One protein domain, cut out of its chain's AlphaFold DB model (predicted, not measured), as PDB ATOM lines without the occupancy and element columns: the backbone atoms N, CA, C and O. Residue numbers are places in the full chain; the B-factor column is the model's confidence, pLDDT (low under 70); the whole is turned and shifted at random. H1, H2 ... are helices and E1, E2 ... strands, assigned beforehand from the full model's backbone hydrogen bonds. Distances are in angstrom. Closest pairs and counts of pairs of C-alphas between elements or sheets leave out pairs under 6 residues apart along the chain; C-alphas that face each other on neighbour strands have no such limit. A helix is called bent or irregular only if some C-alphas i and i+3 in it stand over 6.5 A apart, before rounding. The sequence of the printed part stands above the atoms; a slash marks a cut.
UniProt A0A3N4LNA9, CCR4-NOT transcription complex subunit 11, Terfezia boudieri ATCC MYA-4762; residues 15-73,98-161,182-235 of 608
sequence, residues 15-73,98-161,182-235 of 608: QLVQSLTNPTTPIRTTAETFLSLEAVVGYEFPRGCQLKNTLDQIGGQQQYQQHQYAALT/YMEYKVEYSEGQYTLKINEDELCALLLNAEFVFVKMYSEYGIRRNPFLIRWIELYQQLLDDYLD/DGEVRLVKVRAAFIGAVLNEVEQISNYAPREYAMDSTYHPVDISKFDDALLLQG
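Overview. This is residues 15 to 73, 98 to 161 and 182 to 235 of the 608 residues of the protein "CCR4-NOT transcription complex subunit 11" of Terfezia boudieri ATCC MYA-4762 (UniProt A0A3N4LNA9). What is the main picture? Helix H4 runs through the middle of a cluster of helices, with the hairpin H1-H2, H3, H6 and H7 packed round it and H5 and H8 beyond, on H6. A hairpin of two strands, E1 and E2, leads into H4, with E1 beside H3; residues 66 to 73 of H3 stick out. What is it made of? The printed part has 177 residues with eight named helices and two named strands, in the order H1 H2 H3 E1 E2 H4 H5 H6 H7 H8: mostly helix, with one antiparallel sheet, E1 - E2. How large is it? It is compact, with a radius of gyration of the C-alphas of 16.3 A, and spans 48 by 46 by 31 A.

Arrangement. How do the strands pair, and what is near them? E1, residues 98 to 105, and E2, residues 108 to 115, form an antiparallel hairpin at 156 degrees; N 101 and O 112, 2.9 A, and N 112 and O 101, 2.7 A, are within hydrogen-bond range. The closest C-alphas of E1 and H3, residues 44 to 73, are those of Tyr 101 and Ile 58, 6.3 A apart. What touches H4, residues 116 to 135? This hub touches five helices, by closest C-alphas: H3 with residues 44 to 55 of H3 alone, at Gly 48 and Phe 130, 7.0 A; H1, residues 15 to 20, at Leu 20 and Leu 122, 5.6 A; and H2, residues 27 to 36, at Ala 31 and Val 129, 5.0 A. The others are H6, residues 182 to 205, at Leu 187 and Cys 120, 6.2 A, and H7, residues 210 to 219, about perpendicular at 82 degrees, at Pro 210 and Ala 121, 4.7 A. What else touches H6? Residues 148 to 155 alone of H5, residues 145 to 160, touch it at a steep tilt of 46 degrees, opposite ways, the closest C-alphas being Tyr 152 and Ala 192, 6.1 A. H8, residues 225 to 233, touches residues 196 to 199 of H6 alone, the closest C-alphas being Lys 226 and Gly 196, 7.3 A. How complete are the helix backbones? Every O i to N i+4 pair is within hydrogen-bond range in H2, H4 and H5, against 1 of 2 in H1, 22 of 26 in H3, 16 of 20 in H6, 4 of 6 in H7 and 3 of 5 in H8.

Along the chain. Where do the strands and the longest helix lie? E1 begins at C-alpha 98 (128.001, 231.151, 203.743) and is 21.9 A long; E2 is 22.7 A. H3 is 44.0 A long and ends at C-alpha 73 (122.779, 228.901, 185.065). How long are H4, H5 and H6? They measure 28.3 A, 22.6 A and 24.0 A. Which helices are irregular? H6 has a kink of 95 degrees near residue 199 and is irregular, with C-alphas 200 and 203 8.9 A apart; H7 and H8 are only just irregular, with C-alphas 216 and 219 6.52 A apart and 226 and 229 6.9 A apart.

Size, cuts and confidence. Where is the chain cut? Residues 74 to 97 and 162 to 181 are not printed, with C-alpha gaps of 19.5 A and 16.3 A. Are any links long? Of the links printed whole, none is long. Where is confidence low? The mean pLDDT of the printed part is 79.1, and 37 residues are under 70, among them residues 59 to 73, 101 to 107 and 218 to 222.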
ATOM      1  N   GLN A  15     140.996 221.416 214.375       89.25
ATOM      2  CA  GLN A  15     141.200 222.119 215.644       89.25
ATOM      3  C   GLN A  15     142.257 223.225 215.515       89.25
ATOM      4  O   GLN A  15     142.120 224.294 216.105       89.25
ATOM      5  N   LEU A  16     143.295 222.982 214.711       92.12
ATOM      6  CA  LEU A  16     144.329 223.971 214.418       92.12
ATOM      7  C   LEU A  16     143.806 225.038 213.453       92.12
ATOM      8  O   LEU A  16     144.070 226.217 213.667       92.12
ATOM      9  N   VAL A  17     142.998 224.665 212.455       89.31
ATOM     10  CA  VAL A  17     142.327 225.643 211.578       89.31
ATOM     11  C   VAL A  17     141.426 226.569 212.394       89.31
ATOM     12  O   VAL A  17     141.500 227.782 212.237       89.31
ATOM     13  N   GLN A  18     140.642 226.027 213.329       88.31
ATOM     14  CA  GLN A  18     139.745 226.809 214.184       88.31
ATOM     15  C   GLN A  18     140.487 227.822 215.072       88.31
ATOM     16  O   GLN A  18     139.947 228.877 215.395       88.31
ATOM     17  N   SER A  19     141.739 227.546 215.444       92.31
ATOM     18  CA  SER A  19     142.544 228.517 216.194       92.31
ATOM     19  C   SER A  19     142.948 229.746 215.363       92.31
ATOM     20  O   SER A  19     143.250 230.789 215.933       92.31
ATOM     21  N   LEU A  20     142.884 229.652 214.028       91.06
ATOM     22  CA  LEU A  20     143.185 230.738 213.091       91.06
ATOM     23  C   LEU A  20     141.937 231.485 212.599       91.06
ATOM     24  O   LEU A  20     142.070 232.496 211.914       91.06
ATOM     25  N   THR A  21     140.726 231.023 212.918       85.88
ATOM     26  CA  THR A  21     139.489 231.633 212.402       85.88
ATOM     27  C   THR A  21     138.944 232.757 213.274       85.88
ATOM     28  O   THR A  21     137.900 233.305 212.939       85.88
ATOM     29  N   ASN A  22     139.602 233.125 214.380       87.75
ATOM     30  CA  ASN A  22     139.109 234.191 215.252       87.75
ATOM     31  C   ASN A  22     139.264 235.568 214.568       87.75
ATOM     32  O   ASN A  22     140.390 236.055 214.432       87.75
ATOM     33  N   PRO A  23     138.161 236.220 214.150       86.88
ATOM     34  CA  PRO A  23     138.233 237.414 213.318       86.88
ATOM     35  C   PRO A  23     138.438 238.703 214.124       86.88
ATOM     36  O   PRO A  23     138.714 239.741 213.528       86.88
ATOM     37  N   THR A  24     138.275 238.658 215.453       91.44
ATOM     38  CA  THR A  24     138.319 239.831 216.348       91.44
ATOM     39  C   THR A  24     139.594 239.913 217.179       91.44
ATOM     40  O   THR A  24     139.868 240.942 217.786       91.44
ATOM     41  N   THR A  25     140.372 238.834 217.238       94.25
ATOM     42  CA  THR A  25     141.644 238.823 217.965       94.25
ATOM     43  C   THR A  25     142.731 239.441 217.092       94.25
ATOM     44  O   THR A  25     142.776 239.112 215.905       94.25
ATOM     45  N   PRO A  26     143.614 240.301 217.638       96.88
ATOM     46  CA  PRO A  26     144.724 240.855 216.876       96.88
ATOM     47  C   PRO A  26     145.529 239.766 216.172       96.88
ATOM     48  O   PRO A  26     145.826 238.724 216.765       96.88
ATOM     49  N   ILE A  27     145.913 240.024 214.923       95.00
ATOM     50  CA  ILE A  27     146.628 239.073 214.064       95.00
ATOM     51  C   ILE A  27     147.894 238.542 214.763       95.00
ATOM     52  O   ILE A  27     148.182 237.342 214.710       95.00
ATOM     53  N   ARG A  28     148.621 239.409 215.489       95.31
ATOM     54  CA  ARG A  28     149.782 239.018 216.306       95.31
ATOM     55  C   ARG A  28     149.432 237.941 217.316       95.31
ATOM     56  O   ARG A  28     150.074 236.895 217.346       95.31
ATOM     57  N   THR A  29     148.421 238.219 218.127       96.31
ATOM     58  CA  THR A  29     147.994 237.351 219.219       96.31
ATOM     59  C   THR A  29     147.512 236.013 218.676       96.31
ATOM     60  O   THR A  29     147.845 234.976 219.244       96.31
ATOM     61  N   THR A  30     146.792 236.007 217.550       95.00
ATOM     62  CA  THR A  30     146.346 234.772 216.891       95.00
ATOM     63  C   THR A  30     147.528 233.923 216.427       95.00
ATOM     64  O   THR A  30     147.577 232.729 216.722       95.00
ATOM     65  N   ALA A  31     148.519 234.526 215.765       94.44
ATOM     66  CA  ALA A  31     149.701 233.802 215.298       94.44
ATOM     67  C   ALA A  31     150.581 233.290 216.449       94.44
ATOM     68  O   ALA A  31     151.037 232.149 216.410       94.44
ATOM     69  N   GLU A  32     150.798 234.096 217.491       95.19
ATOM     70  CA  GLU A  32     151.554 233.687 218.683       95.19
ATOM     71  C   GLU A  32     150.842 232.555 219.429       95.19
ATOM     72  O   GLU A  32     151.473 231.569 219.808       95.19
ATOM     73  N   THR A  33     149.515 232.639 219.549       95.56
ATOM     74  CA  THR A  33     148.704 231.567 220.133       95.56
ATOM     75  C   THR A  33     148.844 230.289 219.313       95.56
ATOM     76  O   THR A  33     149.152 229.249 219.890       95.56
ATOM     77  N   PHE A  34     148.706 230.363 217.984       95.25
ATOM     78  CA  PHE A  34     148.864 229.217 217.083       95.25
ATOM     79  C   PHE A  34     150.232 228.543 217.233       95.25
ATOM     80  O   PHE A  34     150.309 227.328 217.405       95.25
ATOM     81  N   LEU A  35     151.309 229.332 217.210       95.19
ATOM     82  CA  LEU A  35     152.679 228.829 217.328       95.19
ATOM     83  C   LEU A  35     152.988 228.272 218.726       95.19
ATOM     84  O   LEU A  35     153.859 227.419 218.856       95.19
ATOM     85  N   SER A  36     152.257 228.703 219.757       95.94
ATOM     86  CA  SER A  36     152.389 228.185 221.125       95.94
ATOM     87  C   SER A  36     151.605 226.892 221.397       95.94
ATOM     88  O   SER A  36     151.759 226.302 222.468       95.94
ATOM     89  N   LEU A  37     150.761 226.434 220.462       95.94
ATOM     90  CA  LEU A  37     149.992 225.200 220.637       95.94
ATOM     91  C   LEU A  37     150.930 223.991 220.721       95.94
ATOM     92  O   LEU A  37     151.807 223.822 219.880       95.94
ATOM     93  N   GLU A  38     150.688 223.086 221.671       96.06
ATOM     94  CA  GLU A  38     151.512 221.880 221.880       96.06
ATOM     95  C   GLU A  38     151.656 221.025 220.604       96.06
ATOM     96  O   GLU A  38     152.705 220.446 220.350       96.06
ATOM     97  N   ALA A  39     150.624 220.991 219.754       93.06
ATOM     98  CA  ALA A  39     150.640 220.265 218.480       93.06
ATOM     99  C   ALA A  39     151.456 220.948 217.356       93.06
ATOM    100  O   ALA A  39     151.609 220.364 216.273       93.06
ATOM    101  N   VAL A  40     151.920 222.180 217.593       93.69
ATOM    102  CA  VAL A  40     152.689 223.026 216.669       93.69
ATOM    103  C   VAL A  40     154.121 223.228 217.163       93.69
ATOM    104  O   VAL A  40     155.030 223.193 216.338       93.69
ATOM    105  N   VAL A  41     154.337 223.367 218.475       94.44
ATOM    106  CA  VAL A  41     155.674 223.528 219.073       94.44
ATOM    107  C   VAL A  41     156.583 222.351 218.695       94.44
ATOM    108  O   VAL A  41     156.243 221.186 218.905       94.44
ATOM    109  N   GLY A  42     157.750 222.653 218.120       90.56
ATOM    110  CA  GLY A  42     158.704 221.673 217.585       90.56
ATOM    111  C   GLY A  42     158.349 221.111 216.200       90.56
ATOM    112  O   GLY A  42     159.094 220.294 215.655       90.56
ATOM    113  N   TYR A  43     157.222 221.538 215.626       90.62
ATOM    114  CA  TYR A  43     156.723 221.164 214.303       90.62
ATOM    115  C   TYR A  43     156.244 222.388 213.506       90.62
ATOM    116  O   TYR A  43     155.430 222.251 212.591       90.62
ATOM    117  N   GLU A  44     156.750 223.579 213.813       91.38
ATOM    118  CA  GLU A  44     156.281 224.853 213.269       91.38
ATOM    119  C   GLU A  44     156.343 224.836 211.737       91.38
ATOM    120  O   GLU A  44     155.358 225.134 211.065       91.38
ATOM    121  N   PHE A  45     157.473 224.395 211.172       85.38
ATOM    122  CA  PHE A  45     157.658 224.302 209.722       85.38
ATOM    123  C   PHE A  45     156.725 223.272 209.052       85.38
ATOM    124  O   PHE A  45     155.971 223.671 208.161       85.38
ATOM    125  N   PRO A  46     156.684 221.986 209.472       84.81
ATOM    126  CA  PRO A  46     155.700 221.027 208.963       84.81
ATOM    127  C   PRO A  46     154.248 221.515 209.047       84.81
ATOM    128  O   PRO A  46     153.492 221.341 208.092       84.81
ATOM    129  N   ARG A  47     153.854 222.157 210.155       89.62
ATOM    130  CA  ARG A  47     152.502 222.712 210.324       89.62
ATOM    131  C   ARG A  47     152.254 223.912 209.419       89.62
ATOM    132  O   ARG A  47     151.161 224.018 208.874       89.62
ATOM    133  N   GLY A  48     153.258 224.750 209.179       85.12
ATOM    134  CA  GLY A  48     153.203 225.788 208.151       85.12
ATOM    135  C   GLY A  48     152.936 225.209 206.756       85.12
ATOM    136  O   GLY A  48     152.078 225.711 206.035       85.12
ATOM    137  N   CYS A  49     153.588 224.103 206.387       78.44
ATOM    138  CA  CYS A  49     153.323 223.418 205.114       78.44
ATOM    139  C   CYS A  49     151.890 222.867 205.034       78.44
ATOM    140  O   CYS A  49     151.203 223.077 204.036       78.44
ATOM    141  N   GLN A  50     151.403 222.216 206.094       85.88
ATOM    142  CA  GLN A  50     150.019 221.728 206.150       85.88
ATOM    143  C   GLN A  50     148.998 222.869 206.084       85.88
ATOM    144  O   GLN A  50     147.977 222.755 205.403       85.88
ATOM    145  N   LEU A  51     149.276 223.989 206.759       87.88
ATOM    146  CA  LEU A  51     148.468 225.201 206.683       87.88
ATOM    147  C   LEU A  51     148.400 225.699 205.238       87.88
ATOM    148  O   LEU A  51     147.305 225.904 204.724       87.88
ATOM    149  N   LYS A  52     149.542 225.786 204.544       81.31
ATOM    150  CA  LYS A  52     149.590 226.155 203.123       81.31
ATOM    151  C   LYS A  52     148.729 225.229 202.256       81.31
ATOM    152  O   LYS A  52     147.896 225.728 201.504       81.31
ATOM    153  N   ASN A  53     148.854 223.912 202.417       77.38
ATOM    154  CA  ASN A  53     148.029 222.947 201.681       77.38
ATOM    155  C   ASN A  53     146.533 223.129 201.964       77.38
ATOM    156  O   ASN A  53     145.715 223.024 201.056       77.38
ATOM    157  N   THR A  54     146.174 223.420 203.216       84.12
ATOM    158  CA  THR A  54     144.779 223.662 203.621       84.12
ATOM    159  C   THR A  54     144.214 224.879 202.906       84.12
ATOM    160  O   THR A  54     143.117 224.819 202.358       84.12
ATOM    161  N   LEU A  55     144.981 225.972 202.854       81.00
ATOM    162  CA  LEU A  55     144.583 227.180 202.134       81.00
ATOM    163  C   LEU A  55     144.458 226.932 200.629       81.00
ATOM    164  O   LEU A  55     143.512 227.417 200.015       81.00
ATOM    165  N   ASP A  56     145.371 226.159 200.039       75.00
ATOM    166  CA  ASP A  56     145.326 225.823 198.613       75.00
ATOM    167  C   ASP A  56     144.116 224.933 198.276       75.00
ATOM    168  O   ASP A  56     143.498 225.110 197.228       75.00
ATOM    169  N   GLN A  57     143.717 224.027 199.175       79.88
ATOM    170  CA  GLN A  57     142.489 223.236 199.030       79.88
ATOM    171  C   GLN A  57     141.227 224.102 199.140       79.88
ATOM    172  O   GLN A  57     140.305 223.941 198.340       79.88
ATOM    173  N   ILE A  58     141.195 225.040 200.093       78.25
ATOM    174  CA  ILE A  58     140.083 225.985 200.263       78.25
ATOM    175  C   ILE A  58     139.961 226.896 199.028       78.25
ATOM    176  O   ILE A  58     138.867 227.052 198.491       78.25
ATOM    177  N   GLY A  59     141.079 227.437 198.533       68.00
ATOM    178  CA  GLY A  59     141.113 228.300 197.348       68.00
ATOM    179  C   GLY A  59     140.811 227.559 196.041       68.00
ATOM    180  O   GLY A  59     140.060 228.054 195.207       68.00
ATOM    181  N   GLY A  60     141.327 226.338 195.867       64.44
ATOM    182  CA  GLY A  60     141.082 225.525 194.670       64.44
ATOM    183  C   GLY A  60     139.627 225.060 194.522       64.44
ATOM    184  O   GLY A  60     139.145 224.886 193.401       64.44
ATOM    185  N   GLN A  61     138.889 224.897 195.627       57.56
ATOM    186  CA  GLN A  61     137.460 224.565 195.574       57.56
ATOM    187  C   GLN A  61     136.572 225.728 195.105       57.56
ATOM    188  O   GLN A  61     135.521 225.456 194.521       57.56
ATOM    189  N   GLN A  62     136.987 226.990 195.287       51.47
ATOM    190  CA  GLN A  62     136.232 228.153 194.792       51.47
ATOM    191  C   GLN A  62     136.130 228.147 193.262       51.47
ATOM    192  O   GLN A  62     135.028 228.230 192.718       51.47
ATOM    193  N   GLN A  63     137.255 227.907 192.579       50.59
ATOM    194  CA  GLN A  63     137.305 227.827 191.113       50.59
ATOM    195  C   GLN A  63     136.411 226.699 190.569       50.59
ATOM    196  O   GLN A  63     135.767 226.835 189.529       50.59
ATOM    197  N   TYR A  64     136.313 225.579 191.294       38.66
ATOM    198  CA  TYR A  64     135.532 224.421 190.858       38.66
ATOM    199  C   TYR A  64     134.015 224.590 191.051       38.66
ATOM    200  O   TYR A  64     133.238 224.230 190.162       38.66
ATOM    201  N   GLN A  65     133.571 225.144 192.187       46.31
ATOM    202  CA  GLN A  65     132.140 225.361 192.438       46.31
ATOM    203  C   GLN A  65     131.553 226.421 191.489       46.31
ATOM    204  O   GLN A  65     130.426 226.256 191.017       46.31
ATOM    205  N   GLN A  66     132.319 227.449 191.115       46.66
ATOM    206  CA  GLN A  66     131.881 228.455 190.140       46.66
ATOM    207  C   GLN A  66     131.622 227.872 188.747       46.66
ATOM    208  O   GLN A  66     130.609 228.206 188.133       46.66
ATOM    209  N   HIS A  67     132.462 226.950 188.262       36.06
ATOM    210  CA  HIS A  67     132.209 226.277 186.985       36.06
ATOM    211  C   HIS A  67     130.925 225.435 187.007       36.06
ATOM    212  O   HIS A  67     130.224 225.371 185.997       36.06
ATOM    213  N   GLN A  68     130.563 224.843 188.151       35.88
ATOM    214  CA  GLN A  68     129.299 224.115 188.290       35.88
ATOM    215  C   GLN A  68     128.079 225.048 188.312       35.88
ATOM    216  O   GLN A  68     127.102 224.772 187.616       35.88
ATOM    217  N   TYR A  69     128.128 226.170 189.039       34.75
ATOM    218  CA  TYR A  69     127.017 227.132 189.066       34.75
ATOM    219  C   TYR A  69     126.870 227.908 187.748       34.75
ATOM    220  O   TYR A  69     125.745 228.134 187.301       34.75
ATOM    221  N   ALA A  70     127.969 228.258 187.071       32.03
ATOM    222  CA  ALA A  70     127.932 228.875 185.744       32.03
ATOM    223  C   ALA A  70     127.343 227.918 184.689       32.03
ATOM    224  O   ALA A  70     126.498 228.332 183.897       32.03
ATOM    225  N   ALA A  71     127.699 226.626 184.731       29.56
ATOM    226  CA  ALA A  71     127.125 225.609 183.849       29.56
ATOM    227  C   ALA A  71     125.628 225.353 184.120       29.56
ATOM    228  O   ALA A  71     124.857 225.192 183.178       29.56
ATOM    229  N   LEU A  72     125.193 225.379 185.386       30.03
ATOM    230  CA  LEU A  72     123.780 225.228 185.765       30.03
ATOM    231  C   LEU A  72     122.921 226.457 185.422       30.03
ATOM    232  O   LEU A  72     121.724 226.312 185.184       30.03
ATOM    233  N   THR A  73     123.512 227.656 185.370       30.92
ATOM    234  CA  THR A  73     122.779 228.901 185.065       30.92
ATOM    235  C   THR A  73     122.602 229.121 183.557       30.92
ATOM    236  O   THR A  73     121.640 229.764 183.144       30.92
ATOM    237  N   TYR A  98     126.909 231.963 203.218       68.44
ATOM    238  CA  TYR A  98     128.001 231.151 203.743       68.44
ATOM    239  C   TYR A  98     128.552 230.292 202.607       68.44
ATOM    240  O   TYR A  98     127.779 229.656 201.890       68.44
ATOM    241  N   MET A  99     129.874 230.245 202.464       67.19
ATOM    242  CA  MET A  99     130.537 229.307 201.564       67.19
ATOM    243  C   MET A  99     130.823 228.015 202.338       67.19
ATOM    244  O   MET A  99     131.292 228.041 203.478       67.19
ATOM    245  N   GLU A 100     130.491 226.872 201.743       71.69
ATOM    246  CA  GLU A 100     130.711 225.556 202.341       71.69
ATOM    247  C   GLU A 100     131.927 224.890 201.683       71.69
ATOM    248  O   GLU A 100     131.876 224.473 200.523       71.69
ATOM    249  N   TYR A 101     133.027 224.792 202.433       69.25
ATOM    250  CA  TYR A 101     134.286 224.192 201.990       69.25
ATOM    251  C   TYR A 101     134.406 222.770 202.520       69.25
ATOM    252  O   TYR A 101     134.181 222.525 203.702       69.25
ATOM    253  N   LYS A 102     134.795 221.820 201.671       68.62
ATOM    254  CA  LYS A 102     135.047 220.435 202.090       68.62
ATOM    255  C   LYS A 102     136.543 220.186 202.107       68.62
ATOM    256  O   LYS A 102     137.168 220.166 201.055       68.62
ATOM    257  N   VAL A 103     137.111 219.965 203.284       67.62
ATOM    258  CA  VAL A 103     138.536 219.665 203.434       67.62
ATOM    259  C   VAL A 103     138.686 218.175 203.733       67.62
ATOM    260  O   VAL A 103     138.070 217.652 204.668       67.62
ATOM    261  N   GLU A 104     139.458 217.478 202.900       65.44
ATOM    262  CA  GLU A 104     139.717 216.044 203.045       65.44
ATOM    263  C   GLU A 104     140.981 215.804 203.875       65.44
ATOM    264  O   GLU A 104     142.027 216.409 203.636       65.44
ATOM    265  N   TYR A 105     140.890 214.886 204.834       66.50
ATOM    266  CA  TYR A 105     141.996 214.469 205.692       66.50
ATOM    267  C   TYR A 105     142.148 212.951 205.652       66.50
ATOM    268  O   TYR A 105     141.223 212.225 205.288       66.50
ATOM    269  N   SER A 106     143.300 212.454 206.109       58.84
ATOM    270  CA  SER A 106     143.581 211.016 206.208       58.84
ATOM    271  C   SER A 106     142.573 210.244 207.072       58.84
ATOM    272  O   SER A 106     142.431 209.037 206.904       58.84
ATOM    273  N   GLU A 107     141.867 210.926 207.982       69.06
ATOM    274  CA  GLU A 107     140.921 210.335 208.940       69.06
ATOM    275  C   GLU A 107     139.442 210.666 208.647       69.06
ATOM    276  O   GLU A 107     138.565 210.274 209.414       69.06
ATOM    277  N   GLY A 108     139.132 211.377 207.553       74.88
ATOM    278  CA  GLY A 108     137.751 211.701 207.173       74.88
ATOM    279  C   GLY A 108     137.588 213.006 206.390       74.88
ATOM    280  O   GLY A 108     138.549 213.722 206.114       74.88
ATOM    281  N   GLN A 109     136.340 213.324 206.035       75.31
ATOM    282  CA  GLN A 109     135.964 214.595 205.411       75.31
ATOM    283  C   GLN A 109     135.379 215.538 206.461       75.31
ATOM    284  O   GLN A 109     134.484 215.150 207.213       75.31
ATOM    285  N   TYR A 110     135.844 216.786 206.476       75.56
ATOM    286  CA  TYR A 110     135.274 217.839 207.308       75.56
ATOM    287  C   TYR A 110     134.732 218.954 206.430       75.56
ATOM    288  O   TYR A 110     135.380 219.394 205.481       75.56
ATOM    289  N   THR A 111     133.539 219.425 206.774       76.38
ATOM    290  CA  THR A 111     132.891 220.520 206.067       76.38
ATOM    291  C   THR A 111     132.964 221.783 206.910       76.38
ATOM    292  O   THR A 111     132.443 221.834 208.023       76.38
ATOM    293  N   LEU A 112     133.631 222.795 206.378       77.44
ATOM    294  CA  LEU A 112     133.901 224.068 207.015       77.44
ATOM    295  C   LEU A 112     133.003 225.125 206.366       77.44
ATOM    296  O   LEU A 112     133.172 225.473 205.198       77.44
ATOM    297  N   LYS A 113     132.005 225.600 207.112       79.38
ATOM    298  CA  LYS A 113     131.121 226.686 206.674       79.38
ATOM    299  C   LYS A 113     131.735 228.003 207.117       79.38
ATOM    300  O   LYS A 113     131.765 228.267 208.314       79.38
ATOM    301  N   ILE A 114     132.238 228.775 206.162       82.19
ATOM    302  CA  ILE A 114     132.939 230.038 206.405       82.19
ATOM    303  C   ILE A 114     132.288 231.108 205.532       82.19
ATOM    304  O   ILE A 114     132.090 230.897 204.333       82.19
ATOM    305  N   ASN A 115     131.926 232.248 206.114       85.75
ATOM    306  CA  ASN A 115     131.531 233.407 205.309       85.75
ATOM    307  C   ASN A 115     132.764 234.114 204.707       85.75
ATOM    308  O   ASN A 115     133.905 233.839 205.058       85.75
ATOM    309  N   GLU A 116     132.568 235.032 203.770       82.75
ATOM    310  CA  GLU A 116     133.692 235.691 203.090       82.75
ATOM    311  C   GLU A 116     134.651 236.432 204.048       82.75
ATOM    312  O   GLU A 116     135.872 236.363 203.889       82.75
ATOM    313  N   ASP A 117     134.118 237.084 205.084       84.25
ATOM    314  CA  ASP A 117     134.912 237.818 206.076       84.25
ATOM    315  C   ASP A 117     135.753 236.884 206.955       84.25
ATOM    316  O   ASP A 117     136.909 237.178 207.257       84.25
ATOM    317  N   GLU A 118     135.193 235.748 207.366       85.50
ATOM    318  CA  GLU A 118     135.899 234.719 208.128       85.50
ATOM    319  C   GLU A 118     136.985 234.046 207.277       85.50
ATOM    320  O   GLU A 118     138.042 233.693 207.802       85.50
ATOM    321  N   LEU A 119     136.766 233.911 205.964       86.19
ATOM    322  CA  LEU A 119     137.780 233.401 205.045       86.19
ATOM    323  C   LEU A 119     138.933 234.395 204.899       86.19
ATOM    324  O   LEU A 119     140.095 233.995 204.989       86.19
ATOM    325  N   CYS A 120     138.620 235.680 204.713       87.12
ATOM    326  CA  CYS A 120     139.625 236.739 204.717       87.12
ATOM    327  C   CYS A 120     140.417 236.704 206.028       87.12
ATOM    328  O   CYS A 120     141.644 236.678 206.005       87.12
ATOM    329  N   ALA A 121     139.728 236.618 207.168       88.56
ATOM    330  CA  ALA A 121     140.366 236.560 208.475       88.56
ATOM    331  C   ALA A 121     141.312 235.359 208.625       88.56
ATOM    332  O   ALA A 121     142.448 235.522 209.072       88.56
ATOM    333  N   LEU A 122     140.866 234.170 208.208       89.44
ATOM    334  CA  LEU A 122     141.674 232.952 208.209       89.44
ATOM    335  C   LEU A 122     142.937 233.114 207.355       89.44
ATOM    336  O   LEU A 122     144.026 232.747 207.794       89.44
ATOM    337  N   LEU A 123     142.800 233.676 206.151       89.31
ATOM    338  CA  LEU A 123     143.916 233.884 205.229       89.31
ATOM    339  C   LEU A 123     144.934 234.883 205.784       89.31
ATOM    340  O   LEU A 123     146.125 234.582 205.781       89.31
ATOM    341  N   LEU A 124     144.477 236.013 206.327       91.62
ATOM    342  CA  LEU A 124     145.347 237.025 206.935       91.62
ATOM    343  C   LEU A 124     146.097 236.475 208.157       91.62
ATOM    344  O   LEU A 124     147.308 236.656 208.283       91.62
ATOM    345  N   ASN A 125     145.399 235.743 209.031       93.00
ATOM    346  CA  ASN A 125     146.024 235.079 210.174       93.00
ATOM    347  C   ASN A 125     147.080 234.066 209.720       93.00
ATOM    348  O   ASN A 125     148.188 234.046 210.254       93.00
ATOM    349  N   ALA A 126     146.769 233.249 208.714       90.62
ATOM    350  CA  ALA A 126     147.697 232.254 208.197       90.62
ATOM    351  C   ALA A 126     148.927 232.880 207.521       90.62
ATOM    352  O   ALA A 126     150.051 232.426 207.733       90.62
ATOM    353  N   GLU A 127     148.743 233.951 206.751       89.88
ATOM    354  CA  GLU A 127     149.849 234.711 206.165       89.88
ATOM    355  C   GLU A 127     150.751 235.303 207.250       89.88
ATOM    356  O   GLU A 127     151.976 235.196 207.156       89.88
ATOM    357  N   PHE A 128     150.175 235.830 208.331       93.12
ATOM    358  CA  PHE A 128     150.964 236.352 209.442       93.12
ATOM    359  C   PHE A 128     151.695 235.272 210.248       93.12
ATOM    360  O   PHE A 128     152.787 235.526 210.758       93.12
ATOM    361  N   VAL A 129     151.152 234.053 210.333       93.19
ATOM    362  CA  VAL A 129     151.886 232.907 210.894       93.19
ATOM    363  C   VAL A 129     153.178 232.683 210.109       93.19
ATOM    364  O   VAL A 129     154.241 232.574 210.721       93.19
ATOM    365  N   PHE A 130     153.135 232.718 208.771       89.00
ATOM    366  CA  PHE A 130     154.357 232.639 207.964       89.00
ATOM    367  C   PHE A 130     155.292 233.820 208.232       89.00
ATOM    368  O   PHE A 130     156.488 233.617 208.421       89.00
ATOM    369  N   VAL A 131     154.768 235.046 208.323       90.00
ATOM    370  CA  VAL A 131     155.576 236.227 208.673       90.00
ATOM    371  C   VAL A 131     156.331 236.018 209.983       90.00
ATOM    372  O   VAL A 131     157.532 236.276 210.043       90.00
ATOM    373  N   LYS A 132     155.660 235.512 211.022       92.81
ATOM    374  CA  LYS A 132     156.282 235.242 212.322       92.81
ATOM    375  C   LYS A 132     157.307 234.118 212.248       92.81
ATOM    376  O   LYS A 132     158.426 234.323 212.710       92.81
ATOM    377  N   MET A 133     156.985 233.001 211.596       89.50
ATOM    378  CA  MET A 133     157.922 231.888 211.402       89.50
ATOM    379  C   MET A 133     159.202 232.307 210.665       89.50
ATOM    380  O   MET A 133     160.279 231.810 210.974       89.50
ATOM    381  N   TYR A 134     159.097 233.226 209.702       85.69
ATOM    382  CA  TYR A 134     160.242 233.708 208.924       85.69
ATOM    383  C   TYR A 134     160.870 234.996 209.465       85.69
ATOM    384  O   TYR A 134     161.873 235.457 208.915       85.69
ATOM    385  N   SER A 135     160.328 235.578 210.537       87.50
ATOM    386  CA  SER A 135     160.826 236.844 211.086       87.50
ATOM    387  C   SER A 135     162.290 236.751 211.534       87.50
ATOM    388  O   SER A 135     163.054 237.686 211.296       87.50
ATOM    389  N   GLU A 136     162.713 235.592 212.050       83.75
ATOM    390  CA  GLU A 136     164.103 235.306 212.436       83.75
ATOM    391  C   GLU A 136     165.085 235.352 211.255       83.75
ATOM    392  O   GLU A 136     166.250 235.711 211.414       83.75
ATOM    393  N   TYR A 137     164.610 235.028 210.051       81.50
ATOM    394  CA  TYR A 137     165.411 235.012 208.824       81.50
ATOM    395  C   TYR A 137     165.321 236.332 208.046       81.50
ATOM    396  O   TYR A 137     165.976 236.492 207.013       81.50
ATOM    397  N   GLY A 138     164.520 237.278 208.543       84.00
ATOM    398  CA  GLY A 138     164.131 238.493 207.847       84.00
ATOM    399  C   GLY A 138     162.975 238.237 206.883       84.00
ATOM    400  O   GLY A 138     163.042 237.382 206.003       84.00
ATOM    401  N   ILE A 139     161.922 239.048 206.994       78.50
ATOM    402  CA  ILE A 139     160.692 238.897 206.203       78.50
ATOM    403  C   ILE A 139     160.925 238.942 204.688       78.50
ATOM    404  O   ILE A 139     160.243 238.268 203.919       78.50
ATOM    405  N   ARG A 140     161.962 239.673 204.266       79.00
ATOM    406  CA  ARG A 140     162.397 239.770 202.869       79.00
ATOM    407  C   ARG A 140     162.917 238.443 202.314       79.00
ATOM    408  O   ARG A 140     163.034 238.317 201.109       79.00
ATOM    409  N   ARG A 141     163.197 237.440 203.152       72.12
ATOM    410  CA  ARG A 141     163.598 236.083 202.742       72.12
ATOM    411  C   ARG A 141     162.458 235.067 202.798       72.12
ATOM    412  O   ARG A 141     162.709 233.873 202.663       72.12
ATOM    413  N   ASN A 142     161.219 235.514 203.002       77.94
ATOM    414  CA  ASN A 142     160.069 234.622 203.009       77.94
ATOM    415  C   ASN A 142     159.900 233.963 201.620       77.94
ATOM    416  O   ASN A 142     159.612 234.674 200.653       77.94
ATOM    417  N   PRO A 143     160.018 232.626 201.500       72.44
ATOM    418  CA  PRO A 143     159.942 231.930 200.214       72.44
ATOM    419  C   PRO A 143     158.571 232.044 199.531       72.44
ATOM    420  O   PRO A 143     158.452 231.743 198.347       72.44
ATOM    421  N   PHE A 144     157.533 232.476 200.253       76.69
ATOM    422  CA  PHE A 144     156.190 232.677 199.711       76.69
ATOM    423  C   PHE A 144     155.977 234.061 199.090       76.69
ATOM    424  O   PHE A 144     154.944 234.280 198.461       76.69
ATOM    425  N   LEU A 145     156.944 234.974 199.224       77.00
ATOM    426  CA  LEU A 145     156.819 236.348 198.744       77.00
ATOM    427  C   LEU A 145     156.572 236.410 197.232       77.00
ATOM    428  O   LEU A 145     155.653 237.093 196.799       77.00
ATOM    429  N   ILE A 146     157.315 235.632 196.437       77.56
ATOM    430  CA  ILE A 146     157.122 235.571 194.978       77.56
ATOM    431  C   ILE A 146     155.681 235.218 194.603       77.56
ATOM    432  O   ILE A 146     155.077 235.867 193.758       77.56
ATOM    433  N   ARG A 147     155.084 234.249 195.306       75.81
ATOM    434  CA  ARG A 147     153.712 233.814 195.043       75.81
ATOM    435  C   ARG A 147     152.700 234.913 195.355       75.81
ATOM    436  O   ARG A 147     151.668 235.005 194.698       75.81
ATOM    437  N   TRP A 148     152.968 235.716 196.378       75.62
ATOM    438  CA  TRP A 148     152.136 236.860 196.731       75.62
ATOM    439  C   TRP A 148     152.143 237.936 195.643       75.62
ATOM    440  O   TRP A 148     151.093 238.488 195.332       75.62
ATOM    441  N   ILE A 149     153.300 238.176 195.027       73.50
ATOM    442  CA  ILE A 149     153.442 239.138 193.929       73.50
ATOM    443  C   ILE A 149     152.809 238.621 192.646       73.50
ATOM    444  O   ILE A 149     152.098 239.379 192.002       73.50
ATOM    445  N   GLU A 150     152.987 237.342 192.306       74.94
ATOM    446  CA  GLU A 150     152.310 236.731 191.154       74.94
ATOM    447  C   GLU A 150     150.788 236.894 191.244       74.94
ATOM    448  O   GLU A 150     150.147 237.302 190.282       74.94
ATOM    449  N   LEU A 151     150.209 236.605 192.418       68.81
ATOM    450  CA  LEU A 151     148.771 236.768 192.649       68.81
ATOM    451  C   LEU A 151     148.330 238.225 192.496       68.81
ATOM    452  O   LEU A 151     147.235 238.485 192.012       68.81
ATOM    453  N   TYR A 152     149.169 239.168 192.918       71.00
ATOM    454  CA  TYR A 152     148.881 240.585 192.770       71.00
ATOM    455  C   TYR A 152     148.982 241.060 191.316       71.00
ATOM    456  O   TYR A 152     148.105 241.782 190.856       71.00
ATOM    457  N   GLN A 153     150.028 240.661 190.593       73.50
ATOM    458  CA  GLN A 153     150.210 241.007 189.181       73.50
ATOM    459  C   GLN A 153     149.047 240.482 188.346       73.50
ATOM    460  O   GLN A 153     148.458 241.243 187.592       73.50
ATOM    461  N   GLN A 154     148.637 239.234 188.587       69.75
ATOM    462  CA  GLN A 154     147.482 238.639 187.926       69.75
ATOM    463  C   GLN A 154     146.199 239.468 188.122       69.75
ATOM    464  O   GLN A 154     145.459 239.683 187.171       69.75
ATOM    465  N   LEU A 155     145.949 239.981 189.333       66.75
ATOM    466  CA  LEU A 155     144.811 240.880 189.557       66.75
ATOM    467  C   LEU A 155     144.943 242.216 188.848       66.75
ATOM    468  O   LEU A 155     143.932 242.812 188.489       66.75
ATOM    469  N   LEU A 156     146.157 242.766 188.821       68.00
ATOM    470  CA  LEU A 156     146.393 244.071 188.236       68.00
ATOM    471  C   LEU A 156     146.127 243.999 186.736       68.00
ATOM    472  O   LEU A 156     145.444 244.873 186.222       68.00
ATOM    473  N   ASP A 157     146.587 242.932 186.088       72.88
ATOM    474  CA  ASP A 157     146.309 242.648 184.683       72.88
ATOM    475  C   ASP A 157     144.793 242.495 184.462       72.88
ATOM    476  O   ASP A 157     144.218 243.221 183.654       72.88
ATOM    477  N   ASP A 158     144.106 241.683 185.279       67.06
ATOM    478  CA  ASP A 158     142.643 241.515 185.207       67.06
ATOM    479  C   ASP A 158     141.865 242.832 185.454       67.06
ATOM    480  O   ASP A 158     140.762 243.023 184.937       67.06
ATOM    481  N   TYR A 159     142.406 243.743 186.275       66.81
ATOM    482  CA  TYR A 159     141.789 245.033 186.602       66.81
ATOM    483  C   TYR A 159     142.042 246.097 185.529       66.81
ATOM    484  O   TYR A 159     141.138 246.875 185.229       66.81
ATOM    485  N   LEU A 160     143.251 246.140 184.965       69.00
ATOM    486  CA  LEU A 160     143.645 247.102 183.935       69.00
ATOM    487  C   LEU A 160     143.039 246.751 182.572       69.00
ATOM    488  O   LEU A 160     142.565 247.649 181.880       69.00
ATOM    489  N   ASP A 161     142.947 245.464 182.226       71.31
ATOM    490  CA  ASP A 161     142.326 245.013 180.971       71.31
ATOM    491  C   ASP A 161     140.802 245.254 180.940       71.31
ATOM    492  O   ASP A 161     140.175 245.230 179.880       71.31
ATOM    493  N   ASP A 182     133.025 239.815 192.977       73.44
ATOM    494  CA  ASP A 182     133.337 240.910 193.914       73.44
ATOM    495  C   ASP A 182     134.054 240.407 195.183       73.44
ATOM    496  O   ASP A 182     135.028 241.008 195.625       73.44
ATOM    497  N   GLY A 183     133.669 239.230 195.692       77.62
ATOM    498  CA  GLY A 183     134.324 238.613 196.849       77.62
ATOM    499  C   GLY A 183     135.748 238.107 196.583       77.62
ATOM    500  O   GLY A 183     136.615 238.230 197.446       77.62
ATOM    501  N   GLU A 184     136.039 237.580 195.390       74.69
ATOM    502  CA  GLU A 184     137.404 237.162 195.030       74.69
ATOM    503  C   GLU A 184     138.297 238.378 194.819       74.69
ATOM    504  O   GLU A 184     139.369 238.470 195.415       74.69
ATOM    505  N   VAL A 185     137.822 239.351 194.039       76.44
ATOM    506  CA  VAL A 185     138.539 240.606 193.798       76.44
ATOM    507  C   VAL A 185     138.810 241.315 195.124       76.44
ATOM    508  O   VAL A 185     139.936 241.757 195.364       76.44
ATOM    509  N   ARG A 186     137.818 241.373 196.022       82.69
ATOM    510  CA  ARG A 186     137.990 241.896 197.379       82.69
ATOM    511  C   ARG A 186     139.035 241.103 198.150       82.69
ATOM    512  O   ARG A 186     139.956 241.712 198.687       82.69
ATOM    513  N   LEU A 187     138.929 239.776 198.199       82.50
ATOM    514  CA  LEU A 187     139.861 238.934 198.945       82.50
ATOM    515  C   LEU A 187     141.303 239.149 198.483       82.50
ATOM    516  O   LEU A 187     142.203 239.310 199.307       82.50
ATOM    517  N   VAL A 188     141.539 239.159 197.173       78.44
ATOM    518  CA  VAL A 188     142.898 239.306 196.670       78.44
ATOM    519  C   VAL A 188     143.409 240.749 196.863       78.44
ATOM    520  O   VAL A 188     144.568 240.916 197.241       78.44
ATOM    521  N   LYS A 189     142.554 241.783 196.761       80.31
ATOM    522  CA  LYS A 189     142.901 243.172 197.145       80.31
ATOM    523  C   LYS A 189     143.295 243.289 198.620       80.31
ATOM    524  O   LYS A 189     144.335 243.867 198.926       80.31
ATOM    525  N   VAL A 190     142.503 242.702 199.519       86.88
ATOM    526  CA  VAL A 190     142.769 242.677 200.967       86.88
ATOM    527  C   VAL A 190     144.108 241.996 201.255       86.88
ATOM    528  O   VAL A 190     144.920 242.532 202.006       86.88
ATOM    529  N   ARG A 191     144.377 240.845 200.628       85.69
ATOM    530  CA  ARG A 191     145.651 240.124 200.785       85.69
ATOM    531  C   ARG A 191     146.834 240.931 200.260       85.69
ATOM    532  O   ARG A 191     147.854 241.034 200.930       85.69
ATOM    533  N   ALA A 192     146.701 241.548 199.093       80.12
ATOM    534  CA  ALA A 192     147.753 242.379 198.526       80.12
ATOM    535  C   ALA A 192     148.084 243.596 199.401       80.12
ATOM    536  O   ALA A 192     149.259 243.862 199.669       80.12
ATOM    537  N   ALA A 193     147.054 244.290 199.895       85.00
ATOM    538  CA  ALA A 193     147.206 245.371 200.861       85.00
ATOM    539  C   ALA A 193     147.900 244.873 202.133       85.00
ATOM    540  O   ALA A 193     148.871 245.487 202.574       85.00
ATOM    541  N   PHE A 194     147.477 243.719 202.658       88.69
ATOM    542  CA  PHE A 194     148.071 243.102 203.840       88.69
ATOM    543  C   PHE A 194     149.555 242.825 203.668       88.69
ATOM    544  O   PHE A 194     150.365 243.227 204.496       88.69
ATOM    545  N   ILE A 195     149.921 242.172 202.573       83.88
ATOM    546  CA  ILE A 195     151.297 241.805 202.270       83.88
ATOM    547  C   ILE A 195     152.165 243.060 202.072       83.88
ATOM    548  O   ILE A 195     153.268 243.140 202.617       83.88
ATOM    549  N   GLY A 196     151.660 244.065 201.349       83.19
ATOM    550  CA  GLY A 196     152.352 245.342 201.174       83.19
ATOM    551  C   GLY A 196     152.559 246.062 202.503       83.19
ATOM    552  O   GLY A 196     153.648 246.565 202.785       83.19
ATOM    553  N   ALA A 197     151.547 246.054 203.363       86.94
ATOM    554  CA  ALA A 197     151.640 246.625 204.690       86.94
ATOM    555  C   ALA A 197     152.667 245.834 205.530       86.94
ATOM    556  O   ALA A 197     153.547 246.426 206.150       86.94
ATOM    557  N   VAL A 198     152.631 244.501 205.502       86.75
ATOM    558  CA  VAL A 198     153.529 243.619 206.256       86.75
ATOM    559  C   VAL A 198     154.998 243.872 205.905       86.75
ATOM    560  O   VAL A 198     155.850 243.808 206.778       86.75
ATOM    561  N   LEU A 199     155.335 244.213 204.664       82.88
ATOM    562  CA  LEU A 199     156.724 244.527 204.313       82.88
ATOM    563  C   LEU A 199     157.238 245.856 204.886       82.88
ATOM    564  O   LEU A 199     158.452 246.023 205.013       82.88
ATOM    565  N   ASN A 200     156.344 246.786 205.228       82.88
ATOM    566  CA  ASN A 200     156.697 248.150 205.633       82.88
ATOM    567  C   ASN A 200     156.437 248.420 207.122       82.88
ATOM    568  O   ASN A 200     157.216 249.102 207.782       82.88
ATOM    569  N   GLU A 201     155.343 247.883 207.655       87.25
ATOM    570  CA  GLU A 201     154.732 248.304 208.914       87.25
ATOM    571  C   GLU A 201     154.240 247.099 209.736       87.25
ATOM    572  O   GLU A 201     153.174 247.160 210.353       87.25
ATOM    573  N   VAL A 202     155.018 245.999 209.779       88.62
ATOM    574  CA  VAL A 202     154.676 244.757 210.519       88.62
ATOM    575  C   VAL A 202     154.078 245.060 211.894       88.62
ATOM    576  O   VAL A 202     153.048 244.501 212.262       88.62
ATOM    577  N   GLU A 203     154.714 245.956 212.655       91.19
ATOM    578  CA  GLU A 203     154.300 246.306 214.014       91.19
ATOM    579  C   GLU A 203     152.889 246.908 214.065       91.19
ATOM    580  O   GLU A 203     152.106 246.527 214.935       91.19
ATOM    581  N   GLN A 204     152.528 247.778 213.119       90.19
ATOM    582  CA  GLN A 204     151.218 248.435 213.099       90.19
ATOM    583  C   GLN A 204     150.111 247.424 212.790       90.19
ATOM    584  O   GLN A 204     149.159 247.292 213.556       90.19
ATOM    585  N   ILE A 205     150.290 246.633 211.732       91.94
ATOM    586  CA  ILE A 205     149.284 245.675 211.239       91.94
ATOM    587  C   ILE A 205     149.050 244.546 212.225       91.94
ATOM    588  O   ILE A 205     147.945 244.038 212.363       91.94
ATOM    589  N   SER A 206     150.094 244.156 212.947       92.75
ATOM    590  CA  SER A 206     150.012 243.061 213.903       92.75
ATOM    591  C   SER A 206     149.002 243.316 215.039       92.75
ATOM    592  O   SER A 206     148.525 242.361 215.651       92.75
ATOM    593  N   ASN A 207     148.651 244.584 215.293       94.88
ATOM    594  CA  ASN A 207     147.658 244.979 216.293       94.88
ATOM    595  C   ASN A 207     146.220 245.005 215.753       94.88
ATOM    596  O   ASN A 207     145.291 245.084 216.552       94.88
ATOM    597  N   TYR A 208     146.026 244.927 214.434       94.69
ATOM    598  CA  TYR A 208     144.692 244.884 213.841       94.69
ATOM    599  C   TYR A 208     144.060 243.517 214.051       94.69
ATOM    600  O   TYR A 208     144.729 242.485 213.937       94.69
ATOM    601  N   ALA A 209     142.751 243.495 214.291       95.25
ATOM    602  CA  ALA A 209     141.987 242.279 214.084       95.25
ATOM    603  C   ALA A 209     141.873 241.997 212.569       95.25
ATOM    604  O   ALA A 209     141.672 242.934 211.791       95.25
ATOM    605  N   PRO A 210     141.946 240.733 212.115       92.44
ATOM    606  CA  PRO A 210     141.882 240.398 210.691       92.44
ATOM    607  C   PRO A 210     140.644 240.958 209.990       92.44
ATOM    608  O   PRO A 210     140.716 241.403 208.850       92.44
ATOM    609  N   ARG A 211     139.499 240.959 210.683       89.25
ATOM    610  CA  ARG A 211     138.248 241.496 210.143       89.25
ATOM    611  C   ARG A 211     138.273 243.010 210.015       89.25
ATOM    612  O   ARG A 211     137.805 243.528 209.009       89.25
ATOM    613  N   GLU A 212     138.810 243.700 211.016       91.75
ATOM    614  CA  GLU A 212     138.987 245.154 210.964       91.75
ATOM    615  C   GLU A 212     139.907 245.518 209.800       91.75
ATOM    616  O   GLU A 212     139.556 246.366 208.986       91.75
ATOM    617  N   TYR A 213     141.013 244.782 209.645       91.88
ATOM    618  CA  TYR A 213     141.925 244.958 208.521       91.88
ATOM    619  C   TYR A 213     141.234 244.710 207.177       91.88
ATOM    620  O   TYR A 213     141.336 245.529 206.271       91.88
ATOM    621  N   ALA A 214     140.485 243.616 207.025       88.94
ATOM    622  CA  ALA A 214     139.771 243.298 205.785       88.94
ATOM    623  C   ALA A 214     138.679 244.324 205.419       88.94
ATOM    624  O   ALA A 214     138.322 244.456 204.248       88.94
ATOM    625  N   MET A 215     138.127 245.039 206.403       85.81
ATOM    626  CA  MET A 215     137.179 246.132 206.169       85.81
ATOM    627  C   MET A 215     137.898 247.426 205.759       85.81
ATOM    628  O   MET A 215     137.479 248.072 204.800       85.81
ATOM    629  N   ASP A 216     138.998 247.768 206.434       86.12
ATOM    630  CA  ASP A 216     139.757 249.012 206.224       86.12
ATOM    631  C   ASP A 216     140.620 248.976 204.942       86.12
ATOM    632  O   ASP A 216     140.727 249.947 204.194       86.12
ATOM    633  N   SER A 217     141.166 247.802 204.613       75.75
ATOM    634  CA  SER A 217     142.138 247.605 203.525       75.75
ATOM    635  C   SER A 217     141.591 247.745 202.108       75.75
ATOM    636  O   SER A 217     142.375 247.820 201.161       75.75
ATOM    637  N   THR A 218     140.273 247.871 201.939       66.69
ATOM    638  CA  THR A 218     139.665 248.164 200.632       66.69
ATOM    639  C   THR A 218     140.101 249.520 200.052       66.69
ATOM    640  O   THR A 218     139.949 249.735 198.850       66.69
ATOM    641  N   TYR A 219     140.714 250.393 200.863       63.81
ATOM    642  CA  TYR A 219     141.166 251.731 200.468       63.81
ATOM    643  C   TYR A 219     142.689 251.915 200.404       63.81
ATOM    644  O   TYR A 219     143.150 253.028 200.145       63.81
ATOM    645  N   HIS A 220     143.492 250.871 200.627       68.56
ATOM    646  CA  HIS A 220     144.949 251.014 200.587       68.56
ATOM    647  C   HIS A 220     145.493 250.780 199.169       68.56
ATOM    648  O   HIS A 220     145.433 249.651 198.678       68.56
ATOM    649  N   PRO A 221     146.051 251.807 198.493       69.69
ATOM    650  CA  PRO A 221     146.738 251.594 197.227       69.69
ATOM    651  C   PRO A 221     147.963 250.706 197.465       69.69
ATOM    652  O   PRO A 221     148.817 251.003 198.304       69.69
ATOM    653  N   VAL A 222     148.035 249.599 196.731       67.62
ATOM    654  CA  VAL A 222     149.163 248.669 196.800       67.62
ATOM    655  C   VAL A 222     150.278 249.204 195.910       67.62
ATOM    656  O   VAL A 222     150.110 249.337 194.703       67.62
ATOM    657  N   ASP A 223     151.416 249.524 196.516       73.62
ATOM    658  CA  ASP A 223     152.601 249.990 195.802       73.62
ATOM    659  C   ASP A 223     153.560 248.817 195.556       73.62
ATOM    660  O   ASP A 223     154.281 248.387 196.460       73.62
ATOM    661  N   ILE A 224     153.546 248.293 194.326       68.75
ATOM    662  CA  ILE A 224     154.368 247.148 193.893       68.75
ATOM    663  C   ILE A 224     155.859 247.462 193.989       68.75
ATOM    664  O   ILE A 224     156.654 246.571 194.268       68.75
ATOM    665  N   SER A 225     156.254 248.724 193.801       77.06
ATOM    666  CA  SER A 225     157.672 249.100 193.811       77.06
ATOM    667  C   SER A 225     158.339 248.793 195.155       77.06
ATOM    668  O   SER A 225     159.536 248.525 195.231       77.06
ATOM    669  N   LYS A 226     157.544 248.711 196.230       72.44
ATOM    670  CA  LYS A 226     158.011 248.333 197.569       72.44
ATOM    671  C   LYS A 226     158.424 246.861 197.681       72.44
ATOM    672  O   LYS A 226     159.058 246.481 198.666       72.44
ATOM    673  N   PHE A 227     158.074 246.034 196.699       74.12
ATOM    674  CA  PHE A 227     158.445 244.624 196.629       74.12
ATOM    675  C   PHE A 227     159.769 244.390 195.902       74.12
ATOM    676  O   PHE A 227     160.404 243.364 196.152       74.12
ATOM    677  N   ASP A 228     160.204 245.334 195.063       80.69
ATOM    678  CA  ASP A 228     161.365 245.174 194.183       80.69
ATOM    679  C   ASP A 228     162.619 244.802 194.977       80.69
ATOM    680  O   ASP A 228     163.253 243.792 194.688       80.69
ATOM    681  N   ASP A 229     162.925 245.527 196.053       78.44
ATOM    682  CA  ASP A 229     164.088 245.231 196.897       78.44
ATOM    683  C   ASP A 229     164.037 243.836 197.528       78.44
ATOM    684  O   ASP A 229     165.063 243.180 197.714       78.44
ATOM    685  N   ALA A 230     162.846 243.392 197.938       75.25
ATOM    686  CA  ALA A 230     162.684 242.095 198.575       75.25
ATOM    687  C   ALA A 230     162.836 240.965 197.547       75.25
ATOM    688  O   ALA A 230     163.479 239.960 197.839       75.25
ATOM    689  N   LEU A 231     162.336 241.161 196.327       78.81
ATOM    690  CA  LEU A 231     162.497 240.226 195.214       78.81
ATOM    691  C   LEU A 231     163.927 240.180 194.685       78.81
ATOM    692  O   LEU A 231     164.439 239.095 194.405       78.81
ATOM    693  N   LEU A 232     164.595 241.330 194.609       81.94
ATOM    694  CA  LEU A 232     166.022 241.436 194.309       81.94
ATOM    695  C   LEU A 232     166.843 240.657 195.340       81.94
ATOM    696  O   LEU A 232     167.694 239.846 194.982       81.94
ATOM    697  N   LEU A 233     166.543 240.829 196.632       76.06
ATOM    698  CA  LEU A 233     167.248 240.132 197.712       76.06
ATOM    699  C   LEU A 233     167.003 238.613 197.716       76.06
ATOM    700  O   LEU A 233     167.849 237.856 198.194       76.06
ATOM    701  N   GLN A 234     165.872 238.160 197.175       73.69
ATOM    702  CA  GLN A 234     165.582 236.738 196.953       73.69
ATOM    703  C   GLN A 234     166.204 236.185 195.663       73.69
ATOM    704  O   GLN A 234     166.129 234.980 195.424       73.69
ATOM    705  N   GLY A 235     166.812 237.036 194.832       74.31
ATOM    706  CA  GLY A 235     167.304 236.658 193.508       74.31
ATOM    707  C   GLY A 235     166.181 236.279 192.540       74.31
ATOM    708  O   GLY A 235     166.404 235.484 191.626       74.31
TER     709      GLY A 235